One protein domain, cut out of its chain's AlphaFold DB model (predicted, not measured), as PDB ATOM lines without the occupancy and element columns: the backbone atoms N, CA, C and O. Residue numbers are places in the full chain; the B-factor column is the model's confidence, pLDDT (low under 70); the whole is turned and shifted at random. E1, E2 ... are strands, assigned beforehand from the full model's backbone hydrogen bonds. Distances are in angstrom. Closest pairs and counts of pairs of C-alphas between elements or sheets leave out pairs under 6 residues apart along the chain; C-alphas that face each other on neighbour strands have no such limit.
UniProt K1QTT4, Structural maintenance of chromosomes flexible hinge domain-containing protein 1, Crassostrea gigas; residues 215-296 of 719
ATOM      1  N   LYS A 215     180.523 140.713 177.667       81.50
ATOM      2  CA  LYS A 215     179.142 140.241 177.557       81.50
ATOM      3  C   LYS A 215     178.189 141.424 177.428       81.50
ATOM      4  O   LYS A 215     178.461 142.492 177.958       81.50
ATOM      5  N   VAL A 216     177.072 141.235 176.748       81.00
ATOM      6  CA  VAL A 216     175.920 142.134 176.777       81.00
ATOM      7  C   VAL A 216     174.825 141.426 177.559       81.00
ATOM      8  O   VAL A 216     174.390 140.347 177.159       81.00
ATOM      9  N   LYS A 217     174.405 142.017 178.678       83.62
ATOM     10  CA  LYS A 217     173.251 141.562 179.450       83.62
ATOM     11  C   LYS A 217     172.002 142.192 178.839       83.62
ATOM     12  O   LYS A 217     171.870 143.413 178.829       83.62
ATOM     13  N   VAL A 218     171.107 141.370 178.312       83.44
ATOM     14  CA  VAL A 218     169.820 141.778 177.739       83.44
ATOM     15  C   VAL A 218     168.727 141.464 178.748       83.44
ATOM     16  O   VAL A 218     168.590 140.317 179.163       83.44
ATOM     17  N   GLU A 219     167.947 142.458 179.147       85.19
ATOM     18  CA  GLU A 219     166.875 142.322 180.135       85.19
ATOM     19  C   GLU A 219     165.544 142.811 179.560       85.19
ATOM     20  O   GLU A 219     165.501 143.857 178.914       85.19
ATOM     21  N   ILE A 220     164.458 142.062 179.777       84.94
ATOM     22  CA  ILE A 220     163.105 142.522 179.432       84.94
ATOM     23  C   ILE A 220     162.592 143.387 180.585       84.94
ATOM     24  O   ILE A 220     162.415 142.901 181.702       84.94
ATOM     25  N   CYS A 221     162.333 144.664 180.312       84.50
ATOM     26  CA  CYS A 221     161.790 145.622 181.269       84.50
ATOM     27  C   CYS A 221     160.365 146.028 180.868       84.50
ATOM     28  O   CYS A 221     160.108 146.364 179.708       84.50
ATOM     29  N   GLY A 222     159.443 146.016 181.832       80.12
ATOM     30  CA  GLY A 222     158.115 146.614 181.685       80.12
ATOM     31  C   GLY A 222     158.105 148.105 182.040       80.12
ATOM     32  O   GLY A 222     159.098 148.619 182.561       80.12
ATOM     33  N   PRO A 223     157.007 148.815 181.746       77.31
ATOM     34  CA  PRO A 223     156.703 150.100 182.376       77.31
ATOM     35  C   PRO A 223     156.651 149.964 183.905       77.31
ATOM     36  O   PRO A 223     156.306 148.893 184.405       77.31
ATOM     37  N   ASP A 224     156.933 151.046 184.635       74.62
ATOM     38  CA  ASP A 224     156.981 151.049 186.112       74.62
ATOM     39  C   ASP A 224     155.656 150.587 186.764       74.62
ATOM     40  O   ASP A 224     155.652 150.085 187.888       74.62
ATOM     41  N   ASP A 225     154.548 150.678 186.024       73.06
ATOM     42  CA  ASP A 225     153.187 150.366 186.470       73.06
ATOM     43  C   ASP A 225     152.752 148.912 186.172       73.06
ATOM     44  O   ASP A 225     151.654 148.499 186.551       73.06
ATOM     45  N   VAL A 226     153.581 148.125 185.470       75.12
ATOM     46  CA  VAL A 226     153.233 146.778 184.986       75.12
ATOM     47  C   VAL A 226     154.090 145.720 185.678       75.12
ATOM     48  O   VAL A 226     155.283 145.577 185.419       75.12
ATOM     49  N   THR A 227     153.460 144.917 186.536       72.44
ATOM     50  CA  THR A 227     154.119 143.830 187.282       72.44
ATOM     51  C   THR A 227     154.341 142.566 186.441       72.44
ATOM     52  O   THR A 227     155.273 141.798 186.705       72.44
ATOM     53  N   GLU A 228     153.525 142.354 185.407       79.94
ATOM     54  CA  GLU A 228     153.611 141.210 184.495       79.94
ATOM     55  C   GLU A 228     154.605 141.483 183.361       79.94
ATOM     56  O   GLU A 228     154.308 142.197 182.404       79.94
ATOM     57  N   VAL A 229     155.809 140.913 183.471       83.25
ATOM     58  CA  VAL A 229     156.904 141.123 182.513       83.25
ATOM     59  C   VAL A 229     157.302 139.799 181.854       83.25
ATOM     60  O   VAL A 229     157.676 138.874 182.587       83.25
ATOM     61  N   PRO A 230     157.300 139.715 180.508       83.25
ATOM     62  CA  PRO A 230     157.683 138.509 179.782       83.25
ATOM     63  C   PRO A 230     159.091 138.029 180.127       83.25
ATOM     64  O   PRO A 230     159.986 138.823 180.416       83.25
ATOM     65  N   CYS A 231     159.292 136.714 180.081       84.00
ATOM     66  CA  CYS A 231     160.576 136.068 180.348       84.00
ATOM     67  C   CYS A 231     161.091 135.365 179.085       84.00
ATOM     68  O   CYS A 231     160.303 134.877 178.271       84.00
ATOM     69  N   PHE A 232     162.411 135.283 178.927       83.00
ATOM     70  CA  PHE A 232     163.033 134.482 177.875       83.00
ATOM     71  C   PHE A 232     162.809 132.984 178.116       83.00
ATOM     72  O   PHE A 232     162.517 132.549 179.235       83.00
ATOM     73  N   VAL A 233     162.987 132.179 177.066       75.69
ATOM     74  CA  VAL A 233     162.996 130.711 177.170       75.69
ATOM     75  C   VAL A 233     163.956 130.269 178.285       75.69
ATOM     76  O   VAL A 233     165.125 130.645 178.294       75.69
ATOM     77  N   GLY A 234     163.444 129.484 179.240       71.38
ATOM     78  CA  GLY A 234     164.168 129.090 180.456       71.38
ATOM     79  C   GLY A 234     163.753 129.835 181.733       71.38
ATOM     80  O   GLY A 234     164.357 129.602 182.775       71.38
ATOM     81  N   GLY A 235     162.733 130.705 181.684       75.62
ATOM     82  CA  GLY A 235     162.149 131.352 182.872       75.62
ATOM     83  C   GLY A 235     162.917 132.561 183.402       75.62
ATOM     84  O   GLY A 235     162.551 133.117 184.434       75.62
ATOM     85  N   SER A 236     163.972 132.990 182.707       80.00
ATOM     86  CA  SER A 236     164.800 134.130 183.103       80.00
ATOM     87  C   SER A 236     164.361 135.416 182.401       80.00
ATOM     88  O   SER A 236     164.092 135.419 181.201       80.00
ATOM     89  N   LYS A 237     164.358 136.542 183.123       80.75
ATOM     90  CA  LYS A 237     164.145 137.887 182.549       80.75
ATOM     91  C   LYS A 237     165.393 138.457 181.869       80.75
ATOM     92  O   LYS A 237     165.310 139.474 181.186       80.75
ATOM     93  N   THR A 238     166.542 137.809 182.063       82.81
ATOM     94  CA  THR A 238     167.852 138.266 181.591       82.81
ATOM     95  C   THR A 238     168.545 137.208 180.741       82.81
ATOM     96  O   THR A 238     168.500 136.020 181.075       82.81
ATOM     97  N   LEU A 239     169.243 137.647 179.697       82.06
ATOM     98  CA  LEU A 239     170.039 136.827 178.790       82.06
ATOM     99  C   LEU A 239     171.431 137.442 178.604       82.06
ATOM    100  O   LEU A 239     171.548 138.624 178.288       82.06
ATOM    101  N   ASP A 240     172.479 136.634 178.746       82.62
ATOM    102  CA  ASP A 240     173.857 137.047 178.475       82.62
ATOM    103  C   ASP A 240     174.251 136.673 177.042       82.62
ATOM    104  O   ASP A 240     174.167 135.507 176.653       82.62
ATOM    105  N   ILE A 241     174.751 137.638 176.271       78.25
ATOM    106  CA  ILE A 241     175.229 137.422 174.899       78.25
ATOM    107  C   ILE A 241     176.685 137.859 174.791       78.25
ATOM    108  O   ILE A 241     177.090 138.868 175.362       78.25
ATOM    109  N   ALA A 242     177.506 137.091 174.079       74.88
ATOM    110  CA  ALA A 242     178.922 137.403 173.924       74.88
ATOM    111  C   ALA A 242     179.134 138.682 173.092       74.88
ATOM    112  O   ALA A 242     178.620 138.807 171.980       74.88
ATOM    113  N   LEU A 243     179.946 139.602 173.621       75.38
ATOM    114  CA  LEU A 243     180.455 140.769 172.903       75.38
ATOM    115  C   LEU A 243     181.852 140.436 172.379       75.38
ATOM    116  O   LEU A 243     182.771 140.236 173.173       75.38
ATOM    117  N   ASN A 244     182.025 140.417 171.060       71.88
ATOM    118  CA  ASN A 244     183.297 140.115 170.413       71.88
ATOM    119  C   ASN A 244     183.792 141.345 169.661       71.88
ATOM    120  O   ASN A 244     183.146 141.798 168.713       71.88
ATOM    121  N   ASN A 245     184.941 141.883 170.076       64.31
ATOM    122  CA  ASN A 245     185.545 143.069 169.459       64.31
ATOM    123  C   ASN A 245     184.542 144.227 169.287       64.31
ATOM    124  O   ASN A 245     184.428 144.811 168.213       64.31
ATOM    125  N   GLY A 246     183.781 144.521 170.345       61.94
ATOM    126  CA  GLY A 246     182.759 145.569 170.372       61.94
ATOM    127  C   GLY A 246     181.549 145.329 169.470       61.94
ATOM    128  O   GLY A 246     180.755 146.245 169.283       61.94
ATOM    129  N   THR A 247     181.372 144.112 168.948       56.75
ATOM    130  CA  THR A 247     180.184 143.709 168.189       56.75
ATOM    131  C   THR A 247     179.449 142.569 168.894       56.75
ATOM    132  O   THR A 247     180.061 141.633 169.409       56.75
ATOM    133  N   CYS A 248     178.125 142.665 168.960       68.44
ATOM    134  CA  CYS A 248     177.237 141.658 169.536       68.44
ATOM    135  C   CYS A 248     176.032 141.514 168.605       68.44
ATOM    136  O   CYS A 248     175.466 142.519 168.177       68.44
ATOM    137  N   VAL A 249     175.644 140.276 168.290       69.62
ATOM    138  CA  VAL A 249     174.507 139.989 167.408       69.62
ATOM    139  C   VAL A 249     173.375 139.377 168.230       69.62
ATOM    140  O   VAL A 249     173.529 138.308 168.818       69.62
ATOM    141  N   LEU A 250     172.235 140.065 168.260       71.38
ATOM    142  CA  LEU A 250     171.000 139.621 168.907       71.38
ATOM    143  C   LEU A 250     170.204 138.756 167.920       71.38
ATOM    144  O   LEU A 250     169.417 139.282 167.137       71.38
ATOM    145  N   ASN A 251     170.417 137.440 167.934       66.88
ATOM    146  CA  ASN A 251     169.707 136.515 167.045       66.88
ATOM    147  C   ASN A 251     168.669 135.688 167.807       66.88
ATOM    148  O   ASN A 251     168.977 135.107 168.842       66.88
ATOM    149  N   ASN A 252     167.467 135.581 167.232       66.75
ATOM    150  CA  ASN A 252     166.414 134.648 167.649       66.75
ATOM    151  C   ASN A 252     166.034 134.726 169.139       66.75
ATOM    152  O   ASN A 252     165.852 133.695 169.783       66.75
ATOM    153  N   LEU A 253     165.898 135.938 169.689       76.25
ATOM    154  CA  LEU A 253     165.371 136.125 171.043       76.25
ATOM    155  C   LEU A 253     163.930 135.606 171.112       76.25
ATOM    156  O   LEU A 253     163.034 136.159 170.472       76.25
ATOM    157  N   THR A 254     163.711 134.547 171.885       77.25
ATOM    158  CA  THR A 254     162.403 133.918 172.072       77.25
ATOM    159  C   THR A 254     161.896 134.133 173.490       77.25
ATOM    160  O   THR A 254     162.610 133.943 174.478       77.25
ATOM    161  N   ILE A 255     160.632 134.536 173.577       80.94
ATOM    162  CA  ILE A 255     159.885 134.612 174.830       80.94
ATOM    163  C   ILE A 255     159.363 133.207 175.149       80.94
ATOM    164  O   ILE A 255     159.011 132.452 174.242       80.94
ATOM    165  N   GLN A 256     159.352 132.844 176.427       80.88
ATOM    166  CA  GLN A 256     158.830 131.561 176.887       80.88
ATOM    167  C   GLN A 256     157.333 131.414 176.564       80.88
ATOM    168  O   GLN A 256     156.561 132.367 176.673       80.88
ATOM    169  N   GLU A 257     156.903 130.205 176.200       74.69
ATOM    170  CA  GLU A 257     155.477 129.900 176.053       74.69
ATOM    171  C   GLU A 257     154.734 130.125 177.378       74.69
ATOM    172  O   GLU A 257     155.216 129.730 178.441       74.69
ATOM    173  N   ASN A 258     153.558 130.760 177.316       74.69
ATOM    174  CA  ASN A 258     152.771 131.173 178.486       74.69
ATOM    175  C   ASN A 258     153.518 132.114 179.456       74.69
ATOM    176  O   ASN A 258     153.240 132.119 180.656       74.69
ATOM    177  N   ALA A 259     154.473 132.907 178.954       78.00
ATOM    178  CA  ALA A 259     155.119 133.944 179.753       78.00
ATOM    179  C   ALA A 259     154.104 135.005 180.235       78.00
ATOM    180  O   ALA A 259     153.191 135.358 179.485       78.00
ATOM    181  N   PRO A 260     154.279 135.552 181.454       77.06
ATOM    182  CA  PRO A 260     153.450 136.647 181.955       77.06
ATOM    183  C   PRO A 260     153.639 137.904 181.097       77.06
ATOM    184  O   PRO A 260     154.757 138.199 180.681       77.06
ATOM    185  N   GLY A 261     152.576 138.660 180.841       80.88
ATOM    186  CA  GLY A 261     152.645 139.882 180.043       80.88
ATOM    187  C   GLY A 261     151.272 140.355 179.580       80.88
ATOM    188  O   GLY A 261     150.396 139.552 179.258       80.88
ATOM    189  N   LEU A 262     151.094 141.672 179.517       79.12
ATOM    190  CA  LEU A 262     149.851 142.309 179.096       79.12
ATOM    191  C   LEU A 262     149.790 142.414 177.566       79.12
ATOM    192  O   LEU A 262     150.730 142.886 176.925       79.12
ATOM    193  N   ASP A 263     148.675 141.988 176.966       78.19
ATOM    194  CA  ASP A 263     148.471 142.092 175.516       78.19
ATOM    195  C   ASP A 263     148.484 143.550 175.050       78.19
ATOM    196  O   ASP A 263     147.890 144.423 175.680       78.19
ATOM    197  N   CYS A 264     149.131 143.801 173.912       71.44
ATOM    198  CA  CYS A 264     149.335 145.129 173.331       71.44
ATOM    199  C   CYS A 264     150.135 146.106 174.202       71.44
ATOM    200  O   CYS A 264     150.158 147.300 173.897       71.44
ATOM    201  N   GLN A 265     150.807 145.626 175.249       81.69
ATOM    202  CA  GLN A 265     151.688 146.448 176.063       81.69
ATOM    203  C   GLN A 265     153.074 146.553 175.416       81.69
ATOM    204  O   GLN A 265     153.637 145.565 174.936       81.69
ATOM    205  N   GLU A 266     153.633 147.763 175.406       80.31
ATOM    206  CA  GLU A 266     155.022 147.998 175.015       80.31
ATOM    207  C   GLU A 266     155.953 147.658 176.186       80.31
ATOM    208  O   GLU A 266     155.782 148.161 177.301       80.31
ATOM    209  N   TYR A 267     156.935 146.806 175.909       82.56
ATOM    210  CA  TYR A 267     158.047 146.439 176.781       82.56
ATOM    211  C   TYR A 267     159.358 146.891 176.134       82.56
ATOM    212  O   TYR A 267     159.405 147.201 174.945       82.56
ATOM    213  N   ARG A 268     160.453 146.926 176.895       83.69
ATOM    214  CA  ARG A 268     161.773 147.337 176.394       83.69
ATOM    215  C   ARG A 268     162.808 146.251 176.645       83.69
ATOM    216  O   ARG A 268     162.889 145.713 177.744       83.69
ATOM    217  N   LEU A 269     163.629 145.956 175.640       81.12
ATOM    218  CA  LEU A 269     164.865 145.198 175.809       81.12
ATOM    219  C   LEU A 269     165.967 146.168 176.220       81.12
ATOM    220  O   LEU A 269     166.411 146.983 175.411       81.12
ATOM    221  N   ARG A 270     166.408 146.079 177.470       80.88
ATOM    222  CA  ARG A 270     167.527 146.852 178.001       80.88
ATOM    223  C   ARG A 270     168.817 146.066 177.798       80.88
ATOM    224  O   ARG A 270     169.016 145.027 178.419       80.88
ATOM    225  N   CYS A 271     169.682 146.556 176.919       78.56
ATOM    226  CA  CYS A 271     170.961 145.933 176.593       78.56
ATOM    227  C   CYS A 271     172.095 146.684 177.299       78.56
ATOM    228  O   CYS A 271     172.435 147.807 176.921       78.56
ATOM    229  N   GLU A 272     172.686 146.067 178.316       80.19
ATOM    230  CA  GLU A 272     173.778 146.627 179.108       80.19
ATOM    231  C   GLU A 272     175.105 145.939 178.772       80.19
ATOM    232  O   GLU A 272     175.207 144.711 178.757       80.19
ATOM    233  N   VAL A 273     176.143 146.728 178.485       78.56
ATOM    234  CA  VAL A 273     177.458 146.205 178.095       78.56
ATOM    235  C   VAL A 273     178.324 145.964 179.330       78.56
ATOM    236  O   VAL A 273     178.698 146.894 180.039       78.56
ATOM    237  N   LEU A 274     178.722 144.712 179.535       74.44
ATOM    238  CA  LEU A 274     179.621 144.255 180.589       74.44
ATOM    239  C   LEU A 274     180.979 143.874 179.981       74.44
ATOM    240  O   LEU A 274     181.190 142.748 179.526       74.44
ATOM    241  N   CYS A 275     181.931 144.807 179.979       73.62
ATOM    242  CA  CYS A 275     183.304 144.558 179.530       73.62
ATOM    243  C   CYS A 275     184.298 144.976 180.619       73.62
ATOM    244  O   CYS A 275     184.239 146.092 181.129       73.62
ATOM    245  N   SER A 276     185.235 144.087 180.964       68.50
ATOM    246  CA  SER A 276     186.249 144.309 182.011       68.50
ATOM    247  C   SER A 276     187.220 145.452 181.702       68.50
ATOM    248  O   SER A 276     187.854 145.978 182.615       68.50
ATOM    249  N   LEU A 277     187.327 145.841 180.429       65.62
ATOM    250  CA  LEU A 277     188.157 146.950 179.961       65.62
ATOM    251  C   LEU A 277     187.456 148.313 180.076       65.62
ATOM    252  O   LEU A 277     188.107 149.338 179.887       65.62
ATOM    253  N   ILE A 278     186.154 148.344 180.386       66.19
ATOM    254  CA  ILE A 278     185.416 149.583 180.650       66.19
ATOM    255  C   ILE A 278     185.653 149.973 182.121       66.19
ATOM    256  O   ILE A 278     185.289 149.215 183.025       66.19
ATOM    257  N   PRO A 279     186.267 151.138 182.403       61.50
ATOM    258  CA  PRO A 279     186.490 151.598 183.769       61.50
ATOM    259  C   PRO A 279     185.168 151.747 184.538       61.50
ATOM    260  O   PRO A 279     184.226 152.350 184.030       61.50
ATOM    261  N   LYS A 280     185.103 151.281 185.794       59.75
ATOM    262  CA  LYS A 280     183.883 151.331 186.640       59.75
ATOM    263  C   LYS A 280     183.280 152.738 186.820       59.75
ATOM    264  O   LYS A 280     182.132 152.864 187.221       59.75
ATOM    265  N   ASN A 281     184.056 153.786 186.548       57.09
ATOM    266  CA  ASN A 281     183.674 155.197 186.631       57.09
ATOM    267  C   ASN A 281     183.201 155.807 185.291       57.09
ATOM    268  O   ASN A 281     182.862 156.989 185.258       57.09
ATOM    269  N   LYS A 282     183.161 155.035 184.197       57.59
ATOM    270  CA  LYS A 282     182.575 155.423 182.904       57.59
ATOM    271  C   LYS A 282     181.621 154.322 182.433       57.59
ATOM    272  O   LYS A 282     182.061 153.354 181.827       57.59
ATOM    273  N   SER A 283     180.327 154.460 182.722       59.09
ATOM    274  CA  SER A 283     179.306 153.506 182.261       59.09
ATOM    275  C   SER A 283     178.829 153.848 180.846       59.09
ATOM    276  O   SER A 283     178.615 155.020 180.533       59.09
ATOM    277  N   ILE A 284     178.670 152.830 179.996       67.69
ATOM    278  CA  ILE A 284     178.007 152.969 178.694       67.69
ATOM    279  C   ILE A 284     176.493 152.949 178.953       67.69
ATOM    280  O   ILE A 284     176.017 152.012 179.595       67.69
ATOM    281  N   PRO A 285     175.722 153.945 178.480       70.62
ATOM    282  CA  PRO A 285     174.271 153.931 178.629       70.62
ATOM    283  C   PRO A 285     173.675 152.690 177.953       70.62
ATOM    284  O   PRO A 285     174.066 152.336 176.840       70.62
ATOM    285  N   ALA A 286     172.738 152.024 178.633       76.06
ATOM    286  CA  ALA A 286     172.082 150.838 178.096       76.06
ATOM    287  C   ALA A 286     171.259 151.194 176.847       76.06
ATOM    288  O   ALA A 286     170.553 152.203 176.832       76.06
ATOM    289  N   LEU A 287     171.339 150.358 175.810       74.75
ATOM    290  CA  LEU A 287     170.494 150.493 174.626       74.75
ATOM    291  C   LEU A 287     169.109 149.930 174.952       74.75
ATOM    292  O   LEU A 287     168.991 148.755 175.295       74.75
ATOM    293  N   GLU A 288     168.076 150.757 174.829       76.06
ATOM    294  CA  GLU A 288     166.687 150.348 175.041       76.06
ATOM    295  C   GLU A 288     165.983 150.149 173.697       76.06
ATOM    296  O   GLU A 288     165.873 151.081 172.900       76.06
ATOM    297  N   ILE A 289     165.512 148.927 173.438       77.31
ATOM    298  CA  ILE A 289     164.788 148.573 172.211       77.31
ATOM    299  C   ILE A 289     163.328 148.271 172.579       77.31
ATOM    300  O   ILE A 289     163.080 147.238 173.206       77.31
ATOM    301  N   PRO A 290     162.359 149.135 172.234       77.94
ATOM    302  CA  PRO A 290     160.950 148.881 172.513       77.94
ATOM    303  C   PRO A 290     160.393 147.765 171.618       77.94
ATOM    304  O   PRO A 290     160.765 147.639 170.448       77.94
ATOM    305  N   PHE A 291     159.479 146.962 172.156       76.62
ATOM    306  CA  PHE A 291     158.715 145.962 171.417       76.62
ATOM    307  C   PHE A 291     157.310 145.802 172.010       76.62
ATOM    308  O   PHE A 291     157.109 145.930 173.214       76.62
ATOM    309  N   LEU A 292     156.331 145.490 171.161       79.12
ATOM    310  CA  LEU A 292     154.959 145.205 171.588       79.12
ATOM    311  C   LEU A 292     154.798 143.715 171.895       79.12
ATOM    312  O   LEU A 292     155.191 142.864 171.093       79.12
ATOM    313  N   PHE A 293     154.205 143.406 173.046       78.88
ATOM    314  CA  PHE A 293     153.843 142.045 173.424       78.88
ATOM    315  C   PHE A 293     152.434 141.708 172.931       78.88
ATOM    316  O   PHE A 293     151.507 142.507 173.067       78.88
ATOM    317  N   TYR A 294     152.275 140.512 172.366       77.56
ATOM    318  CA  TYR A 294     150.990 140.001 171.896       77.56
ATOM    319  C   TYR A 294     150.755 138.615 172.480       77.56
ATOM    320  O   TYR A 294     151.610 137.742 172.339       77.56
ATOM    321  N   ASN A 295     149.599 138.411 173.109       74.19
ATOM    322  CA  ASN A 295     149.259 137.132 173.738       74.19
ATOM    323  C   ASN A 295     148.723 136.081 172.741       74.19
ATOM    324  O   ASN A 295     148.789 134.885 173.016       74.19
ATOM    325  N   ASP A 296     148.212 136.511 171.583       74.81
ATOM    326  CA  ASP A 296     147.664 135.651 170.529       74.81
ATOM    327  C   ASP A 296     148.642 135.526 169.348       74.81
ATOM    328  O   ASP A 296     148.983 136.512 168.686       74.81
TER     329      ASP A 296
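This is residues 215 to 296 of the 719 residues of the protein "Structural maintenance of chromosomes flexible hinge domain-containing protein 1" of Crassostrea gigas (UniProt K1QTT4). With little regular structure, this is one strongly twisted antiparallel sheet, in order E2, E1, E3, E4, its strands joined by long loops; residues 277 to 282 stick out. The 82 printed residues hold four named strands, E1 to E4, and no named helix: all strand, with 28 residues in named elements. The whole is only just compact, close to loose, with radius of gyration of the C-alphas 13.9 A, spanning 42 by 25 by 17 A.

Inner strands E1, residues 215 to 221, and E3, residues 266 to 274, are antiparallel at 158 degrees, with N 217 and O 272 2.8 A apart. Edge strand E2, residues 238 to 243, forms a hairpin with E1 at 151 degrees; N 218 and O 239 are 2.8 A apart. Edge strand E4, residues 287 to 292, forms a hairpin with E3 at 155 degrees; N 269 and O 289 are 2.8 A apart. These N and O pairs are within hydrogen-bond range. E2 and E4 are apart.

E1 begins at C-alpha 215 (179.142, 140.241, 177.557) and measures 18.5 A, E2 15.5 A, E3 25.5 A and E4 16.7 A, ending at C-alpha 292 (154.959, 145.205, 171.588).

The C-alphas farthest apart, Asn 281 and Asp 296, are 44.0 A apart. The printed part has no cut; its three links are long. Confidence is low at residues 245 to 249, 251 to 252 and 276 to 284.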